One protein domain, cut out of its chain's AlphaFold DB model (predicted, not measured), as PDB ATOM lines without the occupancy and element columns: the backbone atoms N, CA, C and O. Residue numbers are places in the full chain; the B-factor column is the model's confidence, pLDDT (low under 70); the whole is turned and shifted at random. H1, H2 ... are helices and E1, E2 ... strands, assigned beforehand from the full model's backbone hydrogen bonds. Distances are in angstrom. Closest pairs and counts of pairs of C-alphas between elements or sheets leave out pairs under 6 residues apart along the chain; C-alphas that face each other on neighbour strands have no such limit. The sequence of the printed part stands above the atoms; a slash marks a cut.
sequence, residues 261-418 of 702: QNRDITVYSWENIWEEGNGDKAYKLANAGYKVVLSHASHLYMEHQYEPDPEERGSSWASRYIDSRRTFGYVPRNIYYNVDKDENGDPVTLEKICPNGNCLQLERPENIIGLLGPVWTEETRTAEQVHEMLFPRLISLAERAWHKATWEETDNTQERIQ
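Overview. This is residues 261 to 418 of the 702 residues of the protein "Beta-N-acetylhexosaminidase" of Crassostrea gigas (UniProt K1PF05). A small parallel sheet of three strands, with H1 packed along one face over E2, forms one part of a body made largely of loops and short helices. Beyond the ends of E2 and E3, the short helices H2 and H3 and the longest helix, H7, gather in a small cluster, while H6, H8 and H9 lie farther out. The printed part has 158 residues with three named strands and nine named helices, in the order E1 H1 E2 H2 H3 H4 H5 E3 H6 H7 H8 H9; the sheet's order is E1 E2 E3. The class is mostly helix, though under half of the residues, 66 of 158, are in named elements. The whole is compact, with a radius of gyration of the C-alphas of 15.8 A and spans of 43 by 43 by 30 A.

Along the chain. Strand E1, residues 265 to 269, is 12.2 A long and begins at C-alpha 265 (35.480, -114.752, -23.652). E2 is residues 291 to 294, 10.0 A, and E3 residues 368 to 371, 8.7 A. H1 is residues 281 to 288, 10.4 A. H7, residues 393 to 402, is 14.4 A long and begins at C-alpha 393 (45.814, -115.435, 2.955). H6 is residues 383 to 390, 10.3 A. The shorter helices are H2, 297 to 300; H3, 324 to 328; H4, 335 to 338; H5, 350 to 353; H8, 406 to 409; and H9, 413 to 418, which ends at C-alpha 418 (60.830, -101.219, 1.033).

Arrangement. E1 and E2 are parallel at 20 degrees, with N 267 and O 291 2.7 A apart. E2 and E3 are parallel at 33 degrees, with N 369 and O 292 2.9 A apart. H1 is on the sheet at a height of 8.8 A, over E2 and along the strands at 17 degrees on the local plane; the closest C-alphas of H1 and E2 are Ala 286 and Val 292, 6.2 A. E1, H1, E2 is a strand-helix-strand unit, two parallel neighbour strands with a helix between, and its crossover is right-handed; E2, H2 to H5, E3 is another. H7 only grazes the sheet, with residues 397 to 402. H3 and H7 touch, their closest C-alphas Ser 324 and Arg 393 at 4.3 A. H2 and H3 only just touch, with 3 pairs of C-alphas within 8 A, the closest His 299 and Thr 327 at 5.4 A. H6 and H7 meet only through their link. H4 and H5 are close but not clearly touching, at Tyr 336 and Leu 350, 7.4 A between C-alphas; so are H8 and H9, at Trp 407 and Arg 416, 5.2 A. Every O i to N i+4 pair is within hydrogen-bond range in H1, H3, H6, H7 and H9; H2, H4, H5 and H8 are too short for such a pair.

Size, cuts and confidence. The two C-alphas farthest apart, those of Gln 261 and Glu 311, are 50.1 A apart. The printed part has no cut. The long links are E1 to H1, H2 to H3, H4 to H5, H5 to E3 and E3 to H6. Mean pLDDT of the printed part is 93.2, and no printed residue is under 70.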
ATOM      1  N   GLN A 261      30.852-114.917 -32.352       91.25
ATOM      2  CA  GLN A 261      29.490-114.886 -31.811       91.25
ATOM      3  C   GLN A 261      29.494-114.542 -30.320       91.25
ATOM      4  O   GLN A 261      28.900-113.547 -29.910       91.25
ATOM      5  N   ASN A 262      30.245-115.313 -29.525       92.62
ATOM      6  CA  ASN A 262      30.348-115.069 -28.096       92.62
ATOM      7  C   ASN A 262      31.066-113.734 -27.855       92.62
ATOM      8  O   ASN A 262      32.171-113.511 -28.362       92.62
ATOM      9  N   ARG A 263      30.418-112.823 -27.127       89.12
ATOM     10  CA  ARG A 263      30.821-111.414 -27.032       89.12
ATOM     11  C   ARG A 263      32.105-111.218 -26.228       89.12
ATOM     12  O   ARG A 263      33.038-110.573 -26.705       89.12
ATOM     13  N   ASP A 264      32.146-111.752 -25.017       92.81
ATOM     14  CA  ASP A 264      33.277-111.641 -24.104       92.81
ATOM     15  C   ASP A 264      33.673-113.065 -23.692       92.81
ATOM     16  O   ASP A 264      32.867-113.807 -23.140       92.81
ATOM     17  N   ILE A 265      34.912-113.447 -24.001       97.62
ATOM     18  CA  ILE A 265      35.480-114.752 -23.652       97.62
ATOM     19  C   ILE A 265      36.457-114.515 -22.508       97.62
ATOM     20  O   ILE A 265      37.432-113.777 -22.695       97.62
ATOM     21  N   THR A 266      36.188-115.111 -21.348       98.00
ATOM     22  CA  THR A 266      36.988-114.919 -20.132       98.00
ATOM     23  C   THR A 266      37.971-116.069 -19.947       98.00
ATOM     24  O   THR A 266      37.596-117.235 -19.969       98.00
ATOM     25  N   VAL A 267      39.245-115.748 -19.752       97.50
ATOM     26  CA  VAL A 267      40.315-116.725 -19.570       97.50
ATOM     27  C   VAL A 267      40.962-116.516 -18.210       97.50
ATOM     28  O   VAL A 267      41.521-115.454 -17.919       97.50
ATOM     29  N   TYR A 268      40.870-117.534 -17.368       97.19
ATOM     30  CA  TYR A 268      41.425-117.548 -16.023       97.19
ATOM     31  C   TYR A 268      42.886-118.006 -16.123       97.19
ATOM     32  O   TYR A 268      43.211-119.175 -15.949       97.19
ATOM     33  N   SER A 269      43.777-117.084 -16.509       95.56
ATOM     34  CA  SER A 269      45.184-117.414 -16.769       95.56
ATOM     35  C   SER A 269      45.911-117.666 -15.453       95.56
ATOM     36  O   SER A 269      46.026-116.777 -14.602       95.56
ATOM     37  N   TRP A 270      46.379-118.898 -15.292       93.56
ATOM     38  CA  TRP A 270      47.063-119.394 -14.100       93.56
ATOM     39  C   TRP A 270      48.582-119.472 -14.288       93.56
ATOM     40  O   TRP A 270      49.328-119.572 -13.314       93.56
ATOM     41  N   GLU A 271      49.052-119.402 -15.531       91.44
ATOM     42  CA  GLU A 271      50.438-119.642 -15.903       91.44
ATOM     43  C   GLU A 271      51.353-118.489 -15.481       91.44
ATOM     44  O   GLU A 271      51.376-117.431 -16.109       91.44
ATOM     45  N   ASN A 272      52.164-118.707 -14.442       89.81
ATOM     46  CA  ASN A 272      53.290-117.830 -14.109       89.81
ATOM     47  C   ASN A 272      54.472-118.547 -13.432       89.81
ATOM     48  O   ASN A 272      55.222-117.936 -12.667       89.81
ATOM     49  N   ILE A 273      54.649-119.831 -13.745       88.81
ATOM     50  CA  ILE A 273      55.913-120.544 -13.546       88.81
ATOM     51  C   ILE A 273      56.839-120.060 -14.670       88.81
ATOM     52  O   ILE A 273      56.669-120.388 -15.847       88.81
ATOM     53  N   TRP A 274      57.727-119.126 -14.344       86.88
ATOM     54  CA  TRP A 274      58.394-118.287 -15.344       86.88
ATOM     55  C   TRP A 274      59.399-119.073 -16.194       86.88
ATOM     56  O   TRP A 274      59.512-118.864 -17.402       86.88
ATOM     57  N   GLU A 275      60.087-120.010 -15.556       84.19
ATOM     58  CA  GLU A 275      61.053-120.952 -16.107       84.19
ATOM     59  C   GLU A 275      60.462-121.939 -17.129       84.19
ATOM     60  O   GLU A 275      61.212-122.433 -17.970       84.19
ATOM     61  N   GLU A 276      59.141-122.148 -17.142       84.12
ATOM     62  CA  GLU A 276      58.439-122.916 -18.183       84.12
ATOM     63  C   GLU A 276      58.194-122.114 -19.478       84.12
ATOM     64  O   GLU A 276      57.745-122.664 -20.484       84.12
ATOM     65  N   GLY A 277      58.479-120.806 -19.481       82.19
ATOM     66  CA  GLY A 277      58.391-119.948 -20.668       82.19
ATOM     67  C   GLY A 277      56.984-119.456 -21.037       82.19
ATOM     68  O   GLY A 277      56.815-118.868 -22.105       82.19
ATOM     69  N   ASN A 278      55.984-119.664 -20.169       84.62
ATOM     70  CA  ASN A 278      54.582-119.280 -20.409       84.62
ATOM     71  C   ASN A 278      54.053-118.153 -19.501       84.62
ATOM     72  O   ASN A 278      52.897-117.765 -19.642       84.62
ATOM     73  N   GLY A 279      54.868-117.598 -18.596       88.50
ATOM     74  CA  GLY A 279      54.399-116.628 -17.591       88.50
ATOM     75  C   GLY A 279      53.897-115.274 -18.118       88.50
ATOM     76  O   GLY A 279      53.335-114.488 -17.363       88.50
ATOM     77  N   ASP A 280      54.069-114.985 -19.409       92.25
ATOM     78  CA  ASP A 280      53.515-113.811 -20.099       92.25
ATOM     79  C   ASP A 280      52.157-114.086 -20.786       92.25
ATOM     80  O   ASP A 280      51.606-113.209 -21.461       92.25
ATOM     81  N   LYS A 281      51.589-115.293 -20.633       93.50
ATOM     82  CA  LYS A 281      50.365-115.722 -21.330       93.50
ATOM     83  C   LYS A 281      49.152-114.844 -21.025       93.50
ATOM     84  O   LYS A 281      48.396-114.539 -21.949       93.50
ATOM     85  N   ALA A 282      49.023-114.333 -19.800       95.75
ATOM     86  CA  ALA A 282      48.006-113.343 -19.444       95.75
ATOM     87  C   ALA A 282      48.042-112.095 -20.355       95.75
ATOM     88  O   ALA A 282      46.998-111.618 -20.800       95.75
ATOM     89  N   TYR A 283      49.235-111.596 -20.706       96.44
ATOM     90  CA  TYR A 283      49.390-110.457 -21.620       96.44
ATOM     91  C   TYR A 283      49.114-110.846 -23.075       96.44
ATOM     92  O   TYR A 283      48.458-110.088 -23.791       96.44
ATOM     93  N   LYS A 284      49.536-112.043 -23.512       96.00
ATOM     94  CA  LYS A 284      49.203-112.570 -24.851       96.00
ATOM     95  C   LYS A 284      47.684-112.640 -25.056       96.00
ATOM     96  O   LYS A 284      47.181-112.169 -26.074       96.00
ATOM     97  N   LEU A 285      46.957-113.172 -24.071       96.94
ATOM     98  CA  LEU A 285      45.492-113.267 -24.065       96.94
ATOM     99  C   LEU A 285      44.824-111.882 -24.078       96.94
ATOM    100  O   LEU A 285      43.953-111.623 -24.914       96.94
ATOM    101  N   ALA A 286      45.265-110.968 -23.208       97.31
ATOM    102  CA  ALA A 286      44.722-109.613 -23.130       97.31
ATOM    103  C   ALA A 286      44.920-108.831 -24.441       97.31
ATOM    104  O   ALA A 286      43.969-108.239 -24.962       97.31
ATOM    105  N   ASN A 287      46.120-108.888 -25.030       97.50
ATOM    106  CA  ASN A 287      46.426-108.239 -26.308       97.50
ATOM    107  C   ASN A 287      45.612-108.852 -27.464       97.50
ATOM    108  O   ASN A 287      45.079-108.116 -28.297       97.50
ATOM    109  N   ALA A 288      45.413-110.176 -27.468       96.44
ATOM    110  CA  ALA A 288      44.551-110.863 -28.436       96.44
ATOM    111  C   ALA A 288      43.057-110.487 -28.313       96.44
ATOM    112  O   ALA A 288      42.306-110.649 -29.274       96.44
ATOM    113  N   GLY A 289      42.616-109.903 -27.191       96.50
ATOM    114  CA  GLY A 289      41.238-109.429 -26.998       96.50
ATOM    115  C   GLY A 289      40.345-110.338 -26.151       96.50
ATOM    116  O   GLY A 289      39.126-110.159 -26.160       96.50
ATOM    117  N   TYR A 290      40.925-111.301 -25.435       97.94
ATOM    118  CA  TYR A 290      40.231-112.060 -24.393       97.94
ATOM    119  C   TYR A 290      40.110-111.223 -23.121       97.94
ATOM    120  O   TYR A 290      40.958-110.372 -22.861       97.94
ATOM    121  N   LYS A 291      39.081-111.470 -22.307       98.19
ATOM    122  CA  LYS A 291      39.041-110.973 -20.928       98.19
ATOM    123  C   LYS A 291      39.880-111.905 -20.068       98.19
ATOM    124  O   LYS A 291      39.809-113.111 -20.247       98.19
ATOM    125  N   VAL A 292      40.700-111.368 -19.176       98.25
ATOM    126  CA  VAL A 292      41.679-112.146 -18.411       98.25
ATOM    127  C   VAL A 292      41.468-111.920 -16.924       98.25
ATOM    128  O   VAL A 292      41.480-110.782 -16.450       98.25
ATOM    129  N   VAL A 293      41.307-113.018 -16.191       98.44
ATOM    130  CA  VAL A 293      41.340-113.039 -14.727       98.44
ATOM    131  C   VAL A 293      42.680-113.636 -14.312       98.44
ATOM    132  O   VAL A 293      42.981-114.783 -14.643       98.44
ATOM    133  N   LEU A 294      43.500-112.854 -13.611       98.31
ATOM    134  CA  LEU A 294      44.810-113.315 -13.158       98.31
ATOM    135  C   LEU A 294      44.618-114.310 -12.012       98.31
ATOM    136  O   LEU A 294      44.134-113.957 -10.936       98.31
ATOM    137  N   SER A 295      45.018-115.550 -12.266       97.06
ATOM    138  CA  SER A 295      44.914-116.691 -11.352       97.06
ATOM    139  C   SER A 295      46.303-117.281 -11.077       97.06
ATOM    140  O   SER A 295      46.452-118.467 -10.856       97.06
ATOM    141  N   HIS A 296      47.348-116.457 -11.165       96.44
ATOM    142  CA  HIS A 296      48.761-116.845 -11.192       96.44
ATOM    143  C   HIS A 296      49.172-117.834 -10.081       96.44
ATOM    144  O   HIS A 296      49.238-117.477  -8.899       96.44
ATOM    145  N   ALA A 297      49.485-119.072 -10.476       94.94
ATOM    146  CA  ALA A 297      49.663-120.209  -9.581       94.94
ATOM    147  C   ALA A 297      50.775-120.027  -8.545       94.94
ATOM    148  O   ALA A 297      50.586-120.392  -7.391       94.94
ATOM    149  N   SER A 298      51.893-119.373  -8.880       93.38
ATOM    150  CA  SER A 298      53.012-119.224  -7.934       93.38
ATOM    151  C   SER A 298      52.770-118.206  -6.804       93.38
ATOM    152  O   SER A 298      53.673-117.974  -5.996       93.38
ATOM    153  N   HIS A 299      51.596-117.559  -6.759       95.69
ATOM    154  CA  HIS A 299      51.247-116.502  -5.794       95.69
ATOM    155  C   HIS A 299      49.791-116.539  -5.283       95.69
ATOM    156  O   HIS A 299      49.527-116.040  -4.184       95.69
ATOM    157  N   LEU A 300      48.849-117.057  -6.082       97.44
ATOM    158  CA  LEU A 300      47.405-116.951  -5.834       97.44
ATOM    159  C   LEU A 300      46.703-118.302  -5.629       97.44
ATOM    160  O   LEU A 300      45.551-118.303  -5.199       97.44
ATOM    161  N   TYR A 301      47.356-119.431  -5.915       97.44
ATOM    162  CA  TYR A 301      46.781-120.745  -5.633       97.44
ATOM    163  C   TYR A 301      46.828-121.017  -4.117       97.44
ATOM    164  O   TYR A 301      47.828-120.795  -3.421       97.44
ATOM    165  N   MET A 302      45.671-121.379  -3.571       97.19
ATOM    166  CA  MET A 302      45.415-121.393  -2.134       97.19
ATOM    167  C   MET A 302      45.553-122.788  -1.517       97.19
ATOM    168  O   MET A 302      45.498-122.909  -0.299       97.19
ATOM    169  N   GLU A 303      45.784-123.825  -2.321       95.31
ATOM    170  CA  GLU A 303      46.143-125.171  -1.864       95.31
ATOM    171  C   GLU A 303      47.652-125.370  -1.657       95.31
ATOM    172  O   GLU A 303      48.044-126.406  -1.125       95.31
ATOM    173  N   HIS A 304      48.514-124.419  -2.039       95.75
ATOM    174  CA  HIS A 304      49.951-124.535  -1.758       95.75
ATOM    175  C   HIS A 304      50.262-124.370  -0.270       95.75
ATOM    176  O   HIS A 304      49.560-123.635   0.435       95.75
ATOM    177  N   GLN A 305      51.345-125.003   0.186       94.81
ATOM    178  CA  GLN A 305      51.845-124.878   1.560       94.81
ATOM    179  C   GLN A 305      52.053-123.410   1.963       94.81
ATOM    180  O   GLN A 305      52.522-122.605   1.159       94.81
ATOM    181  N   TYR A 306      51.757-123.050   3.214       94.75
ATOM    182  CA  TYR A 306      52.028-121.693   3.714       94.75
ATOM    183  C   TYR A 306      53.517-121.418   3.927       94.75
ATOM    184  O   TYR A 306      53.958-120.289   3.756       94.75
ATOM    185  N   GLU A 307      54.297-122.421   4.312       91.38
ATOM    186  CA  GLU A 307      55.733-122.303   4.574       91.38
ATOM    187  C   GLU A 307      56.441-123.615   4.188       91.38
ATOM    188  O   GLU A 307      55.778-124.646   4.064       91.38
ATOM    189  N   PRO A 308      57.764-123.610   3.935       89.69
ATOM    190  CA  PRO A 308      58.475-124.757   3.367       89.69
ATOM    191  C   PRO A 308      58.792-125.870   4.389       89.69
ATOM    192  O   PRO A 308      59.922-126.360   4.439       89.69
ATOM    193  N   ASP A 309      57.805-126.294   5.181       87.50
ATOM    194  CA  ASP A 309      57.927-127.329   6.218       87.50
ATOM    195  C   ASP A 309      57.292-128.672   5.772       87.50
ATOM    196  O   ASP A 309      56.282-128.674   5.065       87.50
ATOM    197  N   PRO A 310      57.862-129.844   6.121       87.88
ATOM    198  CA  PRO A 310      57.260-131.145   5.807       87.88
ATOM    199  C   PRO A 310      56.027-131.522   6.658       87.88
ATOM    200  O   PRO A 310      55.343-132.479   6.299       87.88
ATOM    201  N   GLU A 311      55.741-130.834   7.772       89.00
ATOM    202  CA  GLU A 311      54.483-130.973   8.531       89.00
ATOM    203  C   GLU A 311      53.348-130.077   7.960       89.00
ATOM    204  O   GLU A 311      52.195-130.240   8.369       89.00
ATOM    205  N   GLU A 312      53.626-129.171   7.005       90.50
ATOM    206  CA  GLU A 312      52.613-128.308   6.368       90.50
ATOM    207  C   GLU A 312      51.723-129.032   5.350       90.50
ATOM    208  O   GLU A 312      52.162-129.909   4.601       90.50
ATOM    209  N   ARG A 313      50.457-128.604   5.275       93.00
ATOM    210  CA  ARG A 313      49.482-129.119   4.300       93.00
ATOM    211  C   ARG A 313      49.645-128.410   2.963       93.00
ATOM    212  O   ARG A 313      49.824-127.196   2.938       93.00
ATOM    213  N   GLY A 314      49.437-129.140   1.871       92.81
ATOM    214  CA  GLY A 314      49.262-128.556   0.554       92.81
ATOM    215  C   GLY A 314      50.384-128.899  -0.408       92.81
ATOM    216  O   GLY A 314      51.454-129.370  -0.025       92.81
ATOM    217  N   SER A 315      50.137-128.609  -1.680       91.44
ATOM    218  CA  SER A 315      51.104-128.883  -2.737       91.44
ATOM    219  C   SER A 315      52.205-127.813  -2.811       91.44
ATOM    220  O   SER A 315      52.152-126.769  -2.159       91.44
ATOM    221  N   SER A 316      53.225-128.061  -3.629       91.94
ATOM    222  CA  SER A 316      54.318-127.116  -3.895       91.94
ATOM    223  C   SER A 316      54.673-127.021  -5.386       91.94
ATOM    224  O   SER A 316      55.782-126.627  -5.731       91.94
ATOM    225  N   TRP A 317      53.755-127.421  -6.273       92.06
ATOM    226  CA  TRP A 317      54.034-127.639  -7.701       92.06
ATOM    227  C   TRP A 317      54.312-126.360  -8.514       92.06
ATOM    228  O   TRP A 317      54.960-126.444  -9.545       92.06
ATOM    229  N   ALA A 318      53.832-125.193  -8.065       91.69
ATOM    230  CA  ALA A 318      54.017-123.900  -8.749       91.69
ATOM    231  C   ALA A 318      54.908-122.920  -7.972       91.69
ATOM    232  O   ALA A 318      55.327-121.884  -8.487       91.69
ATOM    233  N   SER A 319      55.118-123.193  -6.687       91.38
ATOM    234  CA  SER A 319      55.973-122.428  -5.791       91.38
ATOM    235  C   SER A 319      56.189-123.237  -4.523       91.38
ATOM    236  O   SER A 319      55.288-123.954  -4.076       91.38
ATOM    237  N   ARG A 320      57.360-123.079  -3.901       89.50
ATOM    238  CA  ARG A 320      57.702-123.798  -2.674       89.50
ATOM    239  C   ARG A 320      56.742-123.496  -1.514       89.50
ATOM    240  O   ARG A 320      56.558-124.377  -0.680       89.50
ATOM    241  N   TYR A 321      56.186-122.281  -1.442       93.38
ATOM    242  CA  TYR A 321      55.186-121.866  -0.451       93.38
ATOM    243  C   TYR A 321      54.432-120.598  -0.896       93.38
ATOM    244  O   TYR A 321      54.973-119.781  -1.645       93.38
ATOM    245  N   ILE A 322      53.208-120.402  -0.398       95.62
ATOM    246  CA  ILE A 322      52.372-119.215  -0.622       95.62
ATOM    247  C   ILE A 322      51.748-118.773   0.708       95.62
ATOM    248  O   ILE A 322      50.663-119.207   1.094       95.62
ATOM    249  N   ASP A 323      52.447-117.883   1.414       95.31
ATOM    250  CA  ASP A 323      51.946-117.243   2.630       95.31
ATOM    251  C   ASP A 323      51.160-115.952   2.334       95.31
ATOM    252  O   ASP A 323      51.091-115.443   1.211       95.31
ATOM    253  N   SER A 324      50.578-115.370   3.385       97.06
ATOM    254  CA  SER A 324      49.859-114.098   3.282       97.06
ATOM    255  C   SER A 324      50.752-112.932   2.820       97.06
ATOM    256  O   SER A 324      50.256-112.029   2.148       97.06
ATOM    257  N   ARG A 325      52.064-112.948   3.107       95.31
ATOM    258  CA  ARG A 325      53.004-111.906   2.655       95.31
ATOM    259  C   ARG A 325      53.266-111.989   1.152       95.31
ATOM    260  O   ARG A 325      53.368-110.937   0.510       95.31
ATOM    261  N   ARG A 326      53.389-113.196   0.597       95.00
ATOM    262  CA  ARG A 326      53.589-113.471  -0.832       95.00
ATOM    263  C   ARG A 326      52.350-113.070  -1.623       95.00
ATOM    264  O   ARG A 326      52.475-112.283  -2.557       95.00
ATOM    265  N   THR A 327      51.160-113.488  -1.185       97.69
ATOM    266  CA  THR A 327      49.892-113.070  -1.810       97.69
ATOM    267  C   THR A 327      49.676-111.552  -1.721       97.69
ATOM    268  O   THR A 327      49.299-110.940  -2.716       97.69
ATOM    269  N   PHE A 328      49.964-110.904  -0.581       98.31
ATOM    270  CA  PHE A 328      49.871-109.437  -0.457       98.31
ATOM    271  C   PHE A 328      50.869-108.695  -1.359       98.31
ATOM    272  O   PHE A 328      50.583-107.596  -1.827       98.31
ATOM    273  N   GLY A 329      52.051-109.279  -1.577       96.44
ATOM    274  CA  GLY A 329      53.105-108.713  -2.418       96.44
ATOM    275  C   GLY A 329      52.866-108.842  -3.921       96.44
ATOM    276  O   GLY A 329      53.661-108.296  -4.683       96.44
ATOM    277  N   TYR A 330      51.812-109.548  -4.343       97.38
ATOM    278  CA  TYR A 330      51.477-109.713  -5.752       97.38
ATOM    279  C   TYR A 330      51.112-108.366  -6.396       97.38
ATOM    280  O   TYR A 330      50.341-107.587  -5.836       97.38
ATOM    281  N   VAL A 331      51.647-108.111  -7.591       96.50
ATOM    282  CA  VAL A 331      51.407-106.918  -8.415       96.50
ATOM    283  C   VAL A 331      50.547-107.304  -9.627       96.50
ATOM    284  O   VAL A 331      51.085-107.832 -10.606       96.50
ATOM    285  N   PRO A 332      49.233-107.004  -9.628       94.88
ATOM    286  CA  PRO A 332      48.347-107.291 -10.761       94.88
ATOM    287  C   PRO A 332      48.682-106.490 -12.022       94.88
ATOM    288  O   PRO A 332      48.498-106.961 -13.141       94.88
ATOM    289  N   ARG A 333      49.141-105.244 -11.847       90.06
ATOM    290  CA  ARG A 333      49.317-104.272 -12.941       90.06
ATOM    291  C   ARG A 333      50.600-104.446 -13.743       90.06
ATOM    292  O   ARG A 333      50.701-103.905 -14.841       90.06
ATOM    293  N   ASN A 334      51.569-105.172 -13.198       93.69
ATOM    294  CA  ASN A 334      52.789-105.535 -13.892       93.69
ATOM    295  C   ASN A 334      53.202-106.950 -13.486       93.69
ATOM    296  O   ASN A 334      53.882-107.140 -12.476       93.69
ATOM    297  N   ILE A 335      52.792-107.944 -14.280       94.75
ATOM    298  CA  ILE A 335      53.018-109.358 -13.949       94.75
ATOM    299  C   ILE A 335      54.504-109.678 -13.733       94.75
ATOM    300  O   ILE A 335      54.823-110.496 -12.873       94.75
ATOM    301  N   TYR A 336      55.409-108.969 -14.415       93.38
ATOM    302  CA  TYR A 336      56.856-109.148 -14.309       93.38
ATOM    303  C   TYR A 336      57.444-108.741 -12.949       93.38
ATOM    304  O   TYR A 336      58.522-109.205 -12.591       93.38
ATOM    305  N   TYR A 337      56.752-107.927 -12.143       92.81
ATOM    306  CA  TYR A 337      57.204-107.632 -10.774       92.81
ATOM    307  C   TYR A 337      57.021-108.818  -9.813       92.81
ATOM    308  O   TYR A 337      57.581-108.780  -8.720       92.81
ATOM    309  N   ASN A 338      56.306-109.866 -10.240       93.19
ATOM    310  CA  ASN A 338      56.114-111.134  -9.524       93.19
ATOM    311  C   ASN A 338      57.136-112.215  -9.937       93.19
ATOM    312  O   ASN A 338      56.931-113.401  -9.676       93.19
ATOM    313  N   VAL A 339      58.202-111.838 -10.651       90.38
ATOM    314  CA  VAL A 339      59.346-112.717 -10.928       90.38
ATOM    315  C   VAL A 339      60.272-112.672  -9.713       90.38
ATOM    316  O   VAL A 339      60.954-111.668  -9.503       90.38
ATOM    317  N   ASP A 340      60.289-113.741  -8.912       87.81
ATOM    318  CA  ASP A 340      61.151-113.837  -7.728       87.81
ATOM    319  C   ASP A 340      61.950-115.149  -7.655       87.81
ATOM    320  O   ASP A 340      63.185-115.118  -7.631       87.81
ATOM    321  N   LYS A 341      61.266-116.295  -7.622       88.50
ATOM    322  CA  LYS A 341      61.832-117.620  -7.354       88.50
ATOM    323  C   LYS A 341      61.057-118.710  -8.084       88.50
ATOM    324  O   LYS A 341      59.859-118.554  -8.315       88.50
ATOM    325  N   ASP A 342      61.743-119.807  -8.376       87.19
ATOM    326  CA  ASP A 342      61.135-121.030  -8.901       87.19
ATOM    327  C   ASP A 342      60.537-121.919  -7.791       87.19
ATOM    328  O   ASP A 342      60.585-121.608  -6.592       87.19
ATOM    329  N   GLU A 343      59.965-123.050  -8.202       84.38
ATOM    330  CA  GLU A 343      59.432-124.127  -7.353       84.38
ATOM    331  C   GLU A 343      60.421-124.665  -6.292       84.38
ATOM    332  O   GLU A 343      60.000-125.092  -5.215       84.38
ATOM    333  N   ASN A 344      61.734-124.596  -6.553       85.12
ATOM    334  CA  ASN A 344      62.790-125.035  -5.633       85.12
ATOM    335  C   ASN A 344      63.214-123.913  -4.667       85.12
ATOM    336  O   ASN A 344      63.858-124.166  -3.645       85.12
ATOM    337  N   GLY A 345      62.808-122.673  -4.952       84.38
ATOM    338  CA  GLY A 345      63.154-121.474  -4.197       84.38
ATOM    339  C   GLY A 345      64.420-120.766  -4.689       84.38
ATOM    340  O   GLY A 345      64.865-119.824  -4.012       84.38
ATOM    341  N   ASP A 346      64.974-121.187  -5.832       88.38
ATOM    342  CA  ASP A 346      66.133-120.567  -6.474       88.38
ATOM    343  C   ASP A 346      65.719-119.265  -7.194       88.38
ATOM    344  O   ASP A 346      64.615-119.180  -7.737       88.38
ATOM    345  N   PRO A 347      66.554-118.203  -7.198       88.44
ATOM    346  CA  PRO A 347      66.163-116.913  -7.764       88.44
ATOM    347  C   PRO A 347      65.957-116.938  -9.284       88.44
ATOM    348  O   PRO A 347      66.858-117.297 -10.048       88.44
ATOM    349  N   VAL A 348      64.813-116.421  -9.735       89.19
ATOM    350  CA  VAL A 348      64.529-116.166 -11.154       89.19
ATOM    351  C   VAL A 348      64.765-114.683 -11.441       89.19
ATOM    352  O   VAL A 348      64.339-113.813 -10.688       89.19
ATOM    353  N   THR A 349      65.469-114.369 -12.530       86.06
ATOM    354  CA  THR A 349      65.787-112.985 -12.910       86.06
ATOM    355  C   THR A 349      65.033-112.564 -14.163       86.06
ATOM    356  O   THR A 349      64.837-113.361 -15.079       86.06
ATOM    357  N   LEU A 350      64.673-111.280 -14.255       86.00
ATOM    358  CA  LEU A 350      64.028-110.736 -15.455       86.00
ATOM    359  C   LEU A 350      64.871-110.910 -16.725       86.00
ATOM    360  O   LEU A 350      64.300-111.122 -17.782       86.00
ATOM    361  N   GLU A 351      66.204-110.915 -16.634       84.31
ATOM    362  CA  GLU A 351      67.075-111.177 -17.792       84.31
ATOM    363  C   GLU A 351      66.974-112.633 -18.293       84.31
ATOM    364  O   GLU A 351      67.079-112.874 -19.493       84.31
ATOM    365  N   LYS A 352      66.719-113.610 -17.404       84.31
ATOM    366  CA  LYS A 352      66.480-115.020 -17.784       84.31
ATOM    367  C   LYS A 352      65.167-115.172 -18.565       84.31
ATOM    368  O   LYS A 352      65.094-116.007 -19.461       84.31
ATOM    369  N   ILE A 353      64.151-114.378 -18.217       87.69
ATOM    370  CA  ILE A 353      62.789-114.456 -18.775       87.69
ATOM    371  C   ILE A 353      62.611-113.554 -20.006       87.69
ATOM    372  O   ILE A 353      61.962-113.940 -20.973       87.69
ATOM    373  N   CYS A 354      63.230-112.374 -19.998       86.19
ATOM    374  CA  CYS A 354      63.178-111.365 -21.053       86.19
ATOM    375  C   CYS A 354      64.597-110.914 -21.464       86.19
ATOM    376  O   CYS A 354      65.005-109.798 -21.119       86.19
ATOM    377  N   PRO A 355      65.365-111.726 -22.215       78.69
ATOM    378  CA  PRO A 355      66.732-111.375 -22.594       78.69
ATOM    379  C   PRO A 355      66.827-110.038 -23.341       78.69
ATOM    380  O   PRO A 355      66.087-109.783 -24.302       78.69
ATOM    381  N   ASN A 356      67.784-109.197 -22.948       82.12
ATOM    382  CA  ASN A 356      67.960-107.813 -23.412       82.12
ATOM    383  C   ASN A 356      66.757-106.885 -23.123       82.12
ATOM    384  O   ASN A 356      66.570-105.890 -23.823       82.12
ATOM    385  N   GLY A 357      65.920-107.206 -22.131       78.44
ATOM    386  CA  GLY A 357      64.750-106.404 -21.749       78.44
ATOM    387  C   GLY A 357      63.541-106.517 -22.687       78.44
ATOM    388  O   GLY A 357      62.590-105.751 -22.544       78.44
ATOM    389  N   ASN A 358      63.538-107.469 -23.626       86.62
ATOM    390  CA  ASN A 358      62.454-107.659 -24.601       86.62
ATOM    391  C   ASN A 358      61.228-108.387 -24.004       86.62
ATOM    392  O   ASN A 358      60.768-109.387 -24.554       86.62
ATOM    393  N   CYS A 359      60.697-107.909 -22.874       90.75
ATOM    394  CA  CYS A 359      59.431-108.410 -22.336       90.75
ATOM    395  C   CYS A 359      58.253-108.009 -23.237       90.75
ATOM    396  O   CYS A 359      58.197-106.875 -23.730       90.75
ATOM    397  N   LEU A 360      57.269-108.901 -23.379       93.12
ATOM    398  CA  LEU A 360      55.987-108.587 -24.009       93.12
ATOM    399  C   LEU A 360      55.304-107.439 -23.252       93.12
ATOM    400  O   LEU A 360      55.175-107.478 -22.032       93.12
ATOM    401  N   GLN A 361      54.852-106.416 -23.971       94.81
ATOM    402  CA  GLN A 361      54.138-105.291 -23.368       94.81
ATOM    403  C   GLN A 361      52.630-105.556 -23.342       94.81
ATOM    404  O   GLN A 361      52.081-106.171 -24.258       94.81
ATOM    405  N   LEU A 362      51.953-105.074 -22.300       96.19
ATOM    406  CA  LEU A 362      50.493-105.101 -22.214       96.19
ATOM    407  C   LEU A 362      49.921-103.928 -23.019       96.19
ATOM    408  O   LEU A 362      49.972-102.778 -22.587       96.19
ATOM    409  N   GLU A 363      49.383-104.224 -24.197       97.38
ATOM    410  CA  GLU A 363      48.809-103.242 -25.124       97.38
ATOM    411  C   GLU A 363      47.339-102.933 -24.808       97.38
ATOM    412  O   GLU A 363      46.848-101.861 -25.157       97.38
ATOM    413  N   ARG A 364      46.638-103.872 -24.154       96.81
ATOM    414  CA  ARG A 364      45.203-103.786 -23.821       96.81
ATOM    415  C   ARG A 364      44.944-104.023 -22.327       96.81
ATOM    416  O   ARG A 364      44.401-105.067 -21.955       96.81
ATOM    417  N   PRO A 365      45.353-103.104 -21.436       95.94
ATOM    418  CA  PRO A 365      45.184-103.274 -19.992       95.94
ATOM    419  C   PRO A 365      43.718-103.375 -19.545       95.94
ATOM    420  O   PRO A 365      43.437-104.010 -18.534       95.94
ATOM    421  N   GLU A 366      42.767-102.837 -20.313       97.00
ATOM    422  CA  GLU A 366      41.318-102.954 -20.087       97.00
ATOM    423  C   GLU A 366      40.760-104.382 -20.241       97.00
ATOM    424  O   GLU A 366      39.582-104.630 -19.963       97.00
ATOM    425  N   ASN A 367      41.591-105.318 -20.701       97.62
ATOM    426  CA  ASN A 367      41.269-106.735 -20.779       97.62
ATOM    427  C   ASN A 367      41.736-107.537 -19.556       97.62
ATOM    428  O   ASN A 367      41.271-108.661 -19.393       97.62
ATOM    429  N   ILE A 368      42.561-106.977 -18.662       97.81
ATOM    430  CA  ILE A 368      42.795-107.557 -17.330       97.81
ATOM    431  C   ILE A 368      41.632-107.125 -16.426       97.81
ATOM    432  O   ILE A 368      41.536-105.958 -16.049       97.81
ATOM    433  N   ILE A 369      40.717-108.048 -16.110       97.38
ATOM    434  CA  ILE A 369      39.421-107.719 -15.482       97.38
ATOM    435  C   ILE A 369      39.297-108.102 -14.001       97.38
ATOM    436  O   ILE A 369      38.329-107.693 -13.359       97.38
ATOM    437  N   GLY A 370      40.242-108.856 -13.435       97.50
ATOM    438  CA  GLY A 370      40.202-109.224 -12.017       97.50
ATOM    439  C   GLY A 370      41.300-110.188 -11.573       97.50
ATOM    440  O   GLY A 370      42.157-110.581 -12.365       97.50
ATOM    441  N   LEU A 371      41.235-110.571 -10.296       98.31
ATOM    442  CA  LEU A 371      42.056-111.610  -9.669       98.31
ATOM    443  C   LEU A 371      41.181-112.788  -9.231       98.31
ATOM    444  O   LEU A 371      40.042-112.584  -8.804       98.31
ATOM    445  N   LEU A 372      41.744-113.994  -9.235       98.31
ATOM    446  CA  LEU A 372      41.156-115.174  -8.608       98.31
ATOM    447  C   LEU A 372      42.207-115.886  -7.753       98.31
ATOM    448  O   LEU A 372      43.298-116.188  -8.222       98.31
ATOM    449  N   GLY A 373      41.844-116.205  -6.512       98.19
ATOM    450  CA  GLY A 373      42.522-117.237  -5.734       98.19
ATOM    451  C   GLY A 373      41.688-118.516  -5.760       98.19
ATOM    452  O   GLY A 373      40.587-118.516  -5.191       98.19
ATOM    453  N   PRO A 374      42.109-119.575  -6.466       97.38
ATOM    454  CA  PRO A 374      41.494-120.888  -6.344       97.38
ATOM    455  C   PRO A 374      42.023-121.629  -5.119       97.38
ATOM    456  O   PRO A 374      43.184-121.478  -4.766       97.38
ATOM    457  N   VAL A 375      41.174-122.432  -4.480       97.81
ATOM    458  CA  VAL A 375      41.614-123.526  -3.609       97.81
ATOM    459  C   VAL A 375      41.168-124.833  -4.252       97.81
ATOM    460  O   VAL A 375      39.969-125.046  -4.451       97.81
ATOM    461  N   TRP A 376      42.148-125.654  -4.615       97.19
ATOM    462  CA  TRP A 376      41.967-127.038  -5.047       97.19
ATOM    463  C   TRP A 376      41.970-127.968  -3.825       97.19
ATOM    464  O   TRP A 376      42.496-127.601  -2.765       97.19
ATOM    465  N   THR A 377      41.278-129.111  -3.906       97.00
ATOM    466  CA  THR A 377      40.912-129.884  -2.702       97.00
ATOM    467  C   THR A 377      41.348-131.344  -2.662       97.00
ATOM    468  O   THR A 377      40.794-132.136  -1.906       97.00
ATOM    469  N   GLU A 378      42.409-131.704  -3.379       93.69
ATOM    470  CA  GLU A 378      43.069-133.016  -3.307       93.69
ATOM    471  C   GLU A 378      43.509-133.349  -1.864       93.69
ATOM    472  O   GLU A 378      43.184-134.407  -1.318       93.69
ATOM    473  N   GLU A 379      44.200-132.410  -1.203       91.56
ATOM    474  CA  GLU A 379      44.761-132.591   0.147       91.56
ATOM    475  C   GLU A 379      43.925-131.976   1.289       91.56
ATOM    476  O   GLU A 379      44.272-132.121   2.472       91.56
ATOM    477  N   THR A 380      42.813-131.305   0.972       93.88
ATOM    478  CA  THR A 380      41.893-130.685   1.942       93.88
ATOM    479  C   THR A 380      40.563-131.444   1.972       93.88
ATOM    480  O   THR A 380      39.654-131.235   1.181       93.88
ATOM    481  N   ARG A 381      40.442-132.381   2.918       93.88
ATOM    482  CA  ARG A 381      39.338-133.363   2.972       93.88
ATOM    483  C   ARG A 381      38.191-132.965   3.896       93.88
ATOM    484  O   ARG A 381      37.203-133.688   3.991       93.88
ATOM    485  N   THR A 382      38.346-131.864   4.625       94.00
ATOM    486  CA  THR A 382      37.352-131.327   5.560       94.00
ATOM    487  C   THR A 382      37.293-129.808   5.438       94.00
ATOM    488  O   THR A 382      38.271-129.178   5.026       94.00
ATOM    489  N   ALA A 383      36.159-129.205   5.799       93.69
ATOM    490  CA  ALA A 383      35.975-127.761   5.674       93.69
ATOM    491  C   ALA A 383      36.969-126.969   6.537       93.69
ATOM    492  O   ALA A 383      37.459-125.929   6.116       93.69
ATOM    493  N   GLU A 384      37.361-127.496   7.702       94.69
ATOM    494  CA  GLU A 384      38.408-126.898   8.537       94.69
ATOM    495  C   GLU A 384      39.762-126.870   7.824       94.69
ATOM    496  O   GLU A 384      40.495-125.906   7.987       94.69
ATOM    497  N   GLN A 385      40.087-127.885   7.018       95.81
ATOM    498  CA  GLN A 385      41.330-127.900   6.237       95.81
ATOM    499  C   GLN A 385      41.266-126.888   5.088       95.81
ATOM    500  O   GLN A 385      42.251-126.207   4.830       95.81
ATOM    501  N   VAL A 386      40.112-126.724   4.434       97.12
ATOM    502  CA  VAL A 386      39.913-125.649   3.442       97.12
ATOM    503  C   VAL A 386      40.014-124.268   4.095       97.12
ATOM    504  O   VAL A 386      40.638-123.372   3.532       97.12
ATOM    505  N   HIS A 387      39.459-124.089   5.297       96.44
ATOM    506  CA  HIS A 387      39.584-122.849   6.061       96.44
ATOM    507  C   HIS A 387      41.035-122.552   6.464       96.44
ATOM    508  O   HIS A 387      41.476-121.417   6.283       96.44
ATOM    509  N   GLU A 388      41.788-123.552   6.934       95.25
ATOM    510  CA  GLU A 388      43.222-123.428   7.228       95.25
ATOM    511  C   GLU A 388      43.991-122.983   5.973       95.25
ATOM    512  O   GLU A 388      44.773-122.035   6.030       95.25
ATOM    513  N   MET A 389      43.716-123.601   4.819       96.56
ATOM    514  CA  MET A 389      44.388-123.277   3.556       96.56
ATOM    515  C   MET A 389      44.038-121.878   3.026       96.56
ATOM    516  O   MET A 389      44.939-121.121   2.657       96.56
ATOM    517  N   LEU A 390      42.759-121.488   3.058       97.75
ATOM    518  CA  LEU A 390      42.293-120.177   2.594       97.75
ATOM    519  C   LEU A 390      42.687-119.021   3.522       97.75
ATOM    520  O   LEU A 390      43.017-117.938   3.038       97.75
ATOM    521  N   PHE A 391      42.611-119.195   4.842       97.88
ATOM    522  CA  PHE A 391      42.675-118.080   5.787       97.88
ATOM    523  C   PHE A 391      43.917-118.137   6.682       97.88
ATOM    524  O   PHE A 391      44.192-119.182   7.269       97.88
ATOM    525  N   PRO A 392      44.635-117.010   6.861       96.25
ATOM    526  CA  PRO A 392      44.229-115.641   6.503       96.25
ATOM    527  C   PRO A 392      44.608-115.149   5.090       96.25
ATOM    528  O   PRO A 392      44.290-114.006   4.750       96.25
ATOM    529  N   ARG A 393      45.264-115.949   4.232       97.31
ATOM    530  CA  ARG A 393      45.814-115.435   2.955       97.31
ATOM    531  C   ARG A 393      44.772-114.936   1.937       97.31
ATOM    532  O   ARG A 393      45.070-114.007   1.187       97.31
ATOM    533  N   LEU A 394      43.522-115.400   2.001       98.38
ATOM    534  CA  LEU A 394      42.395-114.858   1.223       98.38
ATOM    535  C   LEU A 394      42.140-113.363   1.500       98.38
ATOM    536  O   LEU A 394      41.721-112.635   0.603       98.38
ATOM    537  N   ILE A 395      42.440-112.874   2.706       98.50
ATOM    538  CA  ILE A 395      42.313-111.448   3.052       98.50
ATOM    539  C   ILE A 395      43.391-110.629   2.318       98.50
ATOM    540  O   ILE A 395      43.128-109.514   1.877       98.50
ATOM    541  N   SER A 396      44.580-111.208   2.108       98.56
ATOM    542  CA  SER A 396      45.653-110.592   1.307       98.56
ATOM    543  C   SER A 396      45.287-110.529  -0.178       98.56
ATOM    544  O   SER A 396      45.521-109.507  -0.822       98.56
ATOM    545  N   LEU A 397      44.646-111.580  -0.707       98.62
ATOM    546  CA  LEU A 397      44.068-111.570  -2.056       98.62
ATOM    547  C   LEU A 397      43.001-110.476  -2.187       98.62
ATOM    548  O   LEU A 397      43.026-109.717  -3.149       98.62
ATOM    549  N   ALA A 398      42.066-110.394  -1.239       98.69
ATOM    550  CA  ALA A 398      40.976-109.423  -1.277       98.69
ATOM    551  C   ALA A 398      41.486-107.976  -1.259       98.69
ATOM    552  O   ALA A 398      41.010-107.138  -2.024       98.69
ATOM    553  N   GLU A 399      42.506-107.707  -0.448       98.56
ATOM    554  CA  GLU A 399      43.199-106.422  -0.407       98.56
ATOM    555  C   GLU A 399      43.850-106.080  -1.762       98.56
ATOM    556  O   GLU A 399      43.613-104.986  -2.274       98.56
ATOM    557  N   ARG A 400      44.557-107.017  -2.417       98.19
ATOM    558  CA  ARG A 400      45.133-106.801  -3.766       98.19
ATOM    559  C   ARG A 400      44.119-106.809  -4.914       98.19
ATOM    560  O   ARG A 400      44.386-106.223  -5.959       98.19
ATOM    561  N   ALA A 401      42.947-107.412  -4.731       97.69
ATOM    562  CA  ALA A 401      41.843-107.346  -5.689       97.69
ATOM    563  C   ALA A 401      41.065-106.019  -5.602       97.69
ATOM    564  O   ALA A 401      40.471-105.590  -6.592       97.69
ATOM    565  N   TRP A 402      41.049-105.375  -4.429       98.19
ATOM    566  CA  TRP A 402      40.272-104.161  -4.166       98.19
ATOM    567  C   TRP A 402      41.098-102.872  -4.239       98.19
ATOM    568  O   TRP A 402      40.666-101.882  -4.835       98.19
ATOM    569  N   HIS A 403      42.265-102.850  -3.598       97.12
ATOM    570  CA  HIS A 403      43.118-101.673  -3.499       97.12
ATOM    571  C   HIS A 403      44.280-101.755  -4.491       97.12
ATOM    572  O   HIS A 403      44.900-102.801  -4.660       97.12
ATOM    573  N   LYS A 404      44.591-100.609  -5.103       95.38
ATOM    574  CA  LYS A 404      45.826-100.385  -5.850       95.38
ATOM    575  C   LYS A 404      46.789 -99.618  -4.951       95.38
ATOM    576  O   LYS A 404      46.578 -98.420  -4.734       95.38
ATOM    577  N   ALA A 405      47.831-100.284  -4.483       95.19
ATOM    578  CA  ALA A 405      48.861 -99.662  -3.668       95.19
ATOM    579  C   ALA A 405      49.843 -98.840  -4.523       95.19
ATOM    580  O   ALA A 405      50.006 -99.073  -5.723       95.19
ATOM    581  N   THR A 406      50.528 -97.862  -3.921       94.06
ATOM    582  CA  THR A 406      51.445 -96.978  -4.673       94.06
ATOM    583  C   THR A 406      52.698 -97.705  -5.156       94.06
ATOM    584  O   THR A 406      53.220 -97.390  -6.220       94.06
ATOM    585  N   TRP A 407      53.161 -98.707  -4.402       94.81
ATOM    586  CA  TRP A 407      54.361 -99.482  -4.726       94.81
ATOM    587  C   TRP A 407      54.196-100.404  -5.939       94.81
ATOM    588  O   TRP A 407      55.197-100.816  -6.523       94.81
ATOM    589  N   GLU A 408      52.964-100.682  -6.376       94.94
ATOM    590  CA  GLU A 408      52.697-101.410  -7.626       94.94
ATOM    591  C   GLU A 408      53.216-100.666  -8.872       94.94
ATOM    592  O   GLU A 408      53.457-101.293  -9.901       94.94
ATOM    593  N   GLU A 409      53.405 -99.343  -8.789       93.31
ATOM    594  CA  GLU A 409      53.902 -98.494  -9.885       93.31
ATOM    595  C   GLU A 409      55.391 -98.139  -9.754       93.31
ATOM    596  O   GLU A 409      55.962 -97.520 -10.649       93.31
ATOM    597  N   THR A 410      56.047 -98.538  -8.662       93.44
ATOM    598  CA  THR A 410      57.454 -98.213  -8.406       93.44
ATOM    599  C   THR A 410      58.364 -99.157  -9.201       93.44
ATOM    600  O   THR A 410      58.558-100.306  -8.803       93.44
ATOM    601  N   ASP A 411      58.958 -98.683 -10.304       91.19
ATOM    602  CA  ASP A 411      59.916 -99.446 -11.135       91.19
ATOM    603  C   ASP A 411      61.107 -99.994 -10.330       91.19
ATOM    604  O   ASP A 411      61.507-101.153 -10.485       91.19
ATOM    605  N   ASN A 412      61.681 -99.171  -9.442       91.81
ATOM    606  CA  ASN A 412      62.861 -99.538  -8.666       91.81
ATOM    607  C   ASN A 412      62.543-100.671  -7.679       91.81
ATOM    608  O   ASN A 412      61.870-100.470  -6.673       91.81
ATOM    609  N   THR A 413      63.088-101.862  -7.937       86.25
ATOM    610  CA  THR A 413      62.834-103.067  -7.134       86.25
ATOM    611  C   THR A 413      63.156-102.903  -5.644       86.25
ATOM    612  O   THR A 413      62.415-103.424  -4.818       86.25
ATOM    613  N   GLN A 414      64.221-102.184  -5.270       85.69
ATOM    614  CA  GLN A 414      64.582-102.012  -3.853       85.69
ATOM    615  C   GLN A 414      63.622-101.055  -3.140       85.69
ATOM    616  O   GLN A 414      63.166-101.346  -2.036       85.69
ATOM    617  N   GLU A 415      63.263 -99.954  -3.800       88.94
ATOM    618  CA  GLU A 415      62.270 -99.005  -3.292       88.94
ATOM    619  C   GLU A 415      60.885 -99.660  -3.176       88.94
ATOM    620  O   GLU A 415      60.241 -99.554  -2.133       88.94
ATOM    621  N   ARG A 416      60.468-100.424  -4.197       91.31
ATOM    622  CA  ARG A 416      59.228-101.210  -4.189       91.31
ATOM    623  C   ARG A 416      59.197-102.176  -3.007       91.31
ATOM    624  O   ARG A 416      58.265-102.114  -2.217       91.31
ATOM    625  N   ILE A 417      60.240-102.993  -2.817       86.44
ATOM    626  CA  ILE A 417      60.346-103.920  -1.673       86.44
ATOM    627  C   ILE A 417      60.242-103.176  -0.332       86.44
ATOM    628  O   ILE A 417      59.526-103.632   0.561       86.44
ATOM    629  N   GLN A 418      60.915-102.030  -0.183       82.88
ATOM    630  CA  GLN A 418      60.830-101.219   1.033       82.88
ATOM    631  C   GLN A 418      59.397-100.720   1.283       82.88
ATOM    632  O   GLN A 418      58.890-100.860   2.396       82.88
TER     633      GLN A 418